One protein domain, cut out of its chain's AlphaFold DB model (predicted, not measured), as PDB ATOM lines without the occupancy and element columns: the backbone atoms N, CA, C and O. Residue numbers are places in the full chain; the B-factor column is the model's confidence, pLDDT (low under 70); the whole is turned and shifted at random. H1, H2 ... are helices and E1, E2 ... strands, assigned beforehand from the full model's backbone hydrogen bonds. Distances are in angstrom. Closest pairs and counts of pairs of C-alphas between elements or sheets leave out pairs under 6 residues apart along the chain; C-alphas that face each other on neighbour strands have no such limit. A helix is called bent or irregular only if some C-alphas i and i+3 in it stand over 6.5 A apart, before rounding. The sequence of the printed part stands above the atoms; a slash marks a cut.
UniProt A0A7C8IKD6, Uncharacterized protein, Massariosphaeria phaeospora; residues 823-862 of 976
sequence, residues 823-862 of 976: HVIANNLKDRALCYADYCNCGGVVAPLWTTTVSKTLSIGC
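Overview. This is residues 823 to 862 of the 976 residues of an uncharacterized protein of Massariosphaeria phaeospora (UniProt A0A7C8IKD6). Two strand hairpins follow each other, E2 running on into E3 at 57 degrees; the tip of E3-E4, residues 853 to 858, sticks out at one end of the long axis, and small helix H1 lies toward the other. The printed part has 40 residues, in order H1 E1 E2 E3 E4, with two antiparallel sheets, E1 - E2 and E3 - E4; its class is mixed. It is loose, radius of gyration of the C-alphas 11.5 A, and flat, 37 by 19 by 10 A.

Arrangement. Begin at H1, residues 826 to 832, irregular: C-alphas 828 and 831 are 9.4 A apart, with 1 of 3 O i to N i+4 and 2 of 4 O i to N i+3 pairs within hydrogen-bond range. Next, E1, 839 to 842, and E2, 845 to 848, form a hairpin at 147 degrees, N 840 to O 847 2.8 A. E3, 850 to 854, and E4, 857 to 861, form another at 151 degrees, N 852 to O 859 2.9 A.

Along the chain. Find H1's start, C-alpha 826, at (64.937, 178.751, 139.935); E4, 12.7 A long, ends at C-alpha 861, (66.540, 192.425, 140.018).

Size, cuts and confidence. The printed part has no cut; look for pLDDT under 70 at residues 854 to 857.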
ATOM      1  N   HIS A 823      63.146 187.989 144.596       95.81
ATOM      2  CA  HIS A 823      63.966 187.268 143.618       95.81
ATOM      3  C   HIS A 823      63.984 185.776 143.969       95.81
ATOM      4  O   HIS A 823      64.269 185.403 145.108       95.81
ATOM      5  N   VAL A 824      63.652 184.930 142.998       95.56
ATOM      6  CA  VAL A 824      63.646 183.475 143.106       95.56
ATOM      7  C   VAL A 824      64.668 182.900 142.133       95.56
ATOM      8  O   VAL A 824      64.477 182.956 140.919       95.56
ATOM      9  N   ILE A 825      65.717 182.300 142.694       95.12
ATOM     10  CA  ILE A 825      66.695 181.508 141.947       95.12
ATOM     11  C   ILE A 825      66.042 180.158 141.636       95.12
ATOM     12  O   ILE A 825      65.802 179.356 142.546       95.12
ATOM     13  N   ALA A 826      65.711 179.912 140.371       93.19
ATOM     14  CA  ALA A 826      64.937 178.751 139.935       93.19
ATOM     15  C   ALA A 826      65.669 177.438 140.247       93.19
ATOM     16  O   ALA A 826      65.072 176.490 140.763       93.19
ATOM     17  N   ASN A 827      66.989 177.417 140.038       90.12
ATOM     18  CA  ASN A 827      67.827 176.236 140.253       90.12
ATOM     19  C   ASN A 827      67.791 175.734 141.716       90.12
ATOM     20  O   ASN A 827      67.809 174.530 141.972       90.12
ATOM     21  N   ASN A 828      67.628 176.644 142.686       91.19
ATOM     22  CA  ASN A 828      67.544 176.302 144.112       91.19
ATOM     23  C   ASN A 828      66.226 175.602 144.493       91.19
ATOM     24  O   ASN A 828      66.158 174.942 145.530       91.19
ATOM     25  N   LEU A 829      65.172 175.739 143.679       86.88
ATOM     26  CA  LEU A 829      63.860 175.136 143.931       86.88
ATOM     27  C   LEU A 829      63.625 173.823 143.168       86.88
ATOM     28  O   LEU A 829      62.676 173.107 143.505       86.88
ATOM     29  N   LYS A 830      64.474 173.485 142.185       89.12
ATOM     30  CA  LYS A 830      64.320 172.310 141.304       89.12
ATOM     31  C   LYS A 830      62.886 172.242 140.743       89.12
ATOM     32  O   LYS A 830      62.347 173.261 140.317       89.12
ATOM     33  N   ASP A 831      62.226 171.089 140.839       89.44
ATOM     34  CA  ASP A 831      60.850 170.833 140.378       89.44
ATOM     35  C   ASP A 831      59.762 171.716 141.034       89.44
ATOM     36  O   ASP A 831      58.584 171.605 140.697       89.44
ATOM     37  N   ARG A 832      60.118 172.567 142.011       88.62
ATOM     38  CA  ARG A 832      59.212 173.528 142.666       88.62
ATOM     39  C   ARG A 832      59.343 174.959 142.137       88.62
ATOM     40  O   ARG A 832      58.632 175.839 142.627       88.62
ATOM     41  N   ALA A 833      60.245 175.217 141.192       92.88
ATOM     42  CA  ALA A 833      60.334 176.509 140.524       92.88
ATOM     43  C   ALA A 833      59.103 176.739 139.628       92.88
ATOM     44  O   ALA A 833      58.638 175.826 138.950       92.88
ATOM     45  N   LEU A 834      58.571 177.965 139.607       93.75
ATOM     46  CA  LEU A 834      57.448 178.325 138.725       93.75
ATOM     47  C   LEU A 834      57.902 178.636 137.287       93.75
ATOM     48  O   LEU A 834      57.069 178.661 136.387       93.75
ATOM     49  N   CYS A 835      59.206 178.849 137.081       96.06
ATOM     50  CA  CYS A 835      59.860 179.029 135.787       96.06
ATOM     51  C   CYS A 835      61.183 178.257 135.751       96.06
ATOM     52  O   CYS A 835      61.786 178.020 136.794       96.06
ATOM     53  N   TYR A 836      61.662 177.933 134.549       93.44
ATOM     54  CA  TYR A 836      62.943 177.245 134.333       93.44
ATOM     55  C   TYR A 836      64.185 178.135 134.530       93.44
ATOM     56  O   TYR A 836      65.278 177.615 134.724       93.44
ATOM     57  N   ALA A 837      64.018 179.457 134.483       95.00
ATOM     58  CA  ALA A 837      65.063 180.453 134.706       95.00
ATOM     59  C   ALA A 837      64.662 181.401 135.844       95.00
ATOM     60  O   ALA A 837      63.471 181.532 136.140       95.00
ATOM     61  N   ASP A 838      65.649 182.054 136.458       96.06
ATOM     62  CA  ASP A 838      65.474 182.950 137.606       96.06
ATOM     63  C   ASP A 838      64.441 184.058 137.343       96.06
ATOM     64  O   ASP A 838      64.349 184.625 136.249       96.06
ATOM     65  N   TYR A 839      63.617 184.339 138.354       97.00
ATOM     66  CA  TYR A 839      62.401 185.136 138.197       97.00
ATOM     67  C   TYR A 839      62.035 185.924 139.457       97.00
ATOM     68  O   TYR A 839      62.539 185.688 140.553       97.00
ATOM     69  N   CYS A 840      61.102 186.859 139.313       97.38
ATOM     70  CA  CYS A 840      60.530 187.640 140.399       97.38
ATOM     71  C   CYS A 840      59.154 187.099 140.794       97.38
ATOM     72  O   CYS A 840      58.265 186.981 139.953       97.38
ATOM     73  N   ASN A 841      58.951 186.802 142.077       96.25
ATOM     74  CA  ASN A 841      57.653 186.438 142.642       96.25
ATOM     75  C   ASN A 841      57.041 187.645 143.368       96.25
ATOM     76  O   ASN A 841      57.414 187.977 144.493       96.25
ATOM     77  N   CYS A 842      56.096 188.301 142.704       94.94
ATOM     78  CA  CYS A 842      55.423 189.526 143.117       94.94
ATOM     79  C   CYS A 842      54.066 189.223 143.768       94.94
ATOM     80  O   CYS A 842      53.008 189.536 143.219       94.94
ATOM     81  N   GLY A 843      54.086 188.572 144.934       92.06
ATOM     82  CA  GLY A 843      52.865 188.201 145.660       92.06
ATOM     83  C   GLY A 843      52.051 187.095 144.977       92.06
ATOM     84  O   GLY A 843      50.825 187.152 144.973       92.06
ATOM     85  N   GLY A 844      52.725 186.111 144.374       92.62
ATOM     86  CA  GLY A 844      52.113 185.006 143.631       92.62
ATOM     87  C   GLY A 844      52.051 185.223 142.118       92.62
ATOM     88  O   GLY A 844      51.842 184.253 141.392       92.62
ATOM     89  N   VAL A 845      52.280 186.452 141.636       95.25
ATOM     90  CA  VAL A 845      52.475 186.723 140.206       95.25
ATOM     91  C   VAL A 845      53.953 186.591 139.858       95.25
ATOM     92  O   VAL A 845      54.802 187.209 140.498       95.25
ATOM     93  N   VAL A 846      54.257 185.789 138.847       96.06
ATOM     94  CA  VAL A 846      55.618 185.557 138.366       96.06
ATOM     95  C   VAL A 846      55.957 186.530 137.242       96.06
ATOM     96  O   VAL A 846      55.178 186.684 136.311       96.06
ATOM     97  N   ALA A 847      57.122 187.161 137.303       96.19
ATOM     98  CA  ALA A 847      57.625 188.054 136.265       96.19
ATOM     99  C   ALA A 847      59.111 187.766 135.984       96.19
ATOM    100  O   ALA A 847      59.796 187.253 136.874       96.19
ATOM    101  N   PRO A 848      59.649 188.099 134.797       96.81
ATOM    102  CA  PRO A 848      61.081 187.976 134.537       96.81
ATOM    103  C   PRO A 848      61.892 188.914 135.442       96.81
ATOM    104  O   PRO A 848      61.339 189.809 136.087       96.81
ATOM    105  N   LEU A 849      63.214 188.749 135.483       95.75
ATOM    106  CA  LEU A 849      64.079 189.737 136.129       95.75
ATOM    107  C   LEU A 849      63.992 191.075 135.386       95.75
ATOM    108  O   LEU A 849      64.057 191.127 134.159       95.75
ATOM    109  N   TRP A 850      63.826 192.157 136.139       93.44
ATOM    110  CA  TRP A 850      63.732 193.508 135.610       93.44
ATOM    111  C   TRP A 850      65.115 194.157 135.580       93.44
ATOM    112  O   TRP A 850      65.805 194.234 136.599       93.44
ATOM    113  N   THR A 851      65.512 194.643 134.407       88.56
ATOM    114  CA  THR A 851      66.775 195.354 134.208       88.56
ATOM    115  C   THR A 851      66.555 196.860 134.342       88.56
ATOM    116  O   THR A 851      65.899 197.475 133.503       88.56
ATOM    117  N   THR A 852      67.127 197.475 135.378       84.56
ATOM    118  CA  THR A 852      67.239 198.937 135.506       84.56
ATOM    119  C   THR A 852      68.670 199.387 135.270       84.56
ATOM    120  O   THR A 852      69.582 198.923 135.951       84.56
ATOM    121  N   THR A 853      68.857 200.379 134.404       70.94
ATOM    122  CA  THR A 853      70.094 201.164 134.382       70.94
ATOM    123  C   THR A 853      70.009 202.243 135.461       70.94
ATOM    124  O   THR A 853      69.231 203.186 135.321       70.94
ATOM    125  N   VAL A 854      70.791 202.110 136.532       63.28
ATOM    126  CA  VAL A 854      70.912 203.110 137.609       63.28
ATOM    127  C   VAL A 854      72.339 203.644 137.575       63.28
ATOM    128  O   VAL A 854      73.280 202.857 137.570       63.28
ATOM    129  N   SER A 855      72.500 204.965 137.460       68.56
ATOM    130  CA  SER A 855      73.804 205.647 137.345       68.56
ATOM    131  C   SER A 855      74.758 204.996 136.322       68.56
ATOM    132  O   SER A 855      75.940 204.805 136.574       68.56
ATOM    133  N   LYS A 856      74.217 204.642 135.142       64.94
ATOM    134  CA  LYS A 856      74.871 203.910 134.026       64.94
ATOM    135  C   LYS A 856      75.260 202.447 134.313       64.94
ATOM    136  O   LYS A 856      75.553 201.728 133.362       64.94
ATOM    137  N   THR A 857      75.164 201.971 135.550       48.81
ATOM    138  CA  THR A 857      75.333 200.554 135.902       48.81
ATOM    139  C   THR A 857      74.062 199.767 135.593       48.81
ATOM    140  O   THR A 857      72.949 200.179 135.932       48.81
ATOM    141  N   LEU A 858      74.212 198.613 134.943       72.75
ATOM    142  CA  LEU A 858      73.101 197.733 134.589       72.75
ATOM    143  C   LEU A 858      72.781 196.800 135.767       72.75
ATOM    144  O   LEU A 858      73.483 195.825 136.010       72.75
ATOM    145  N   SER A 859      71.724 197.117 136.517       79.62
ATOM    146  CA  SER A 859      71.260 196.325 137.659       79.62
ATOM    147  C   SER A 859      70.098 195.421 137.246       79.62
ATOM    148  O   SER A 859      69.132 195.875 136.629       79.62
ATOM    149  N   ILE A 860      70.187 194.135 137.587       90.19
ATOM    150  CA  ILE A 860      69.167 193.118 137.310       90.19
ATOM    151  C   ILE A 860      68.546 192.698 138.646       90.19
ATOM    152  O   ILE A 860      69.258 192.294 139.562       90.19
ATOM    153  N   GLY A 861      67.221 192.783 138.774       92.62
ATOM    154  CA  GLY A 861      66.540 192.425 140.018       92.62
ATOM    155  C   GLY A 861      65.020 192.498 139.936       92.62
ATOM    156  O   GLY A 861      64.432 192.433 138.862       92.62
ATOM    157  N   CYS A 862      64.363 192.640 141.088       96.06
ATOM    158  CA  CYS A 862      62.898 192.602 141.197       96.06
ATOM    159  C   CYS A 862      62.254 193.951 141.549       96.06
ATOM    160  O   CYS A 862      61.146 193.998 142.081       96.06
TER     161      CYS A 862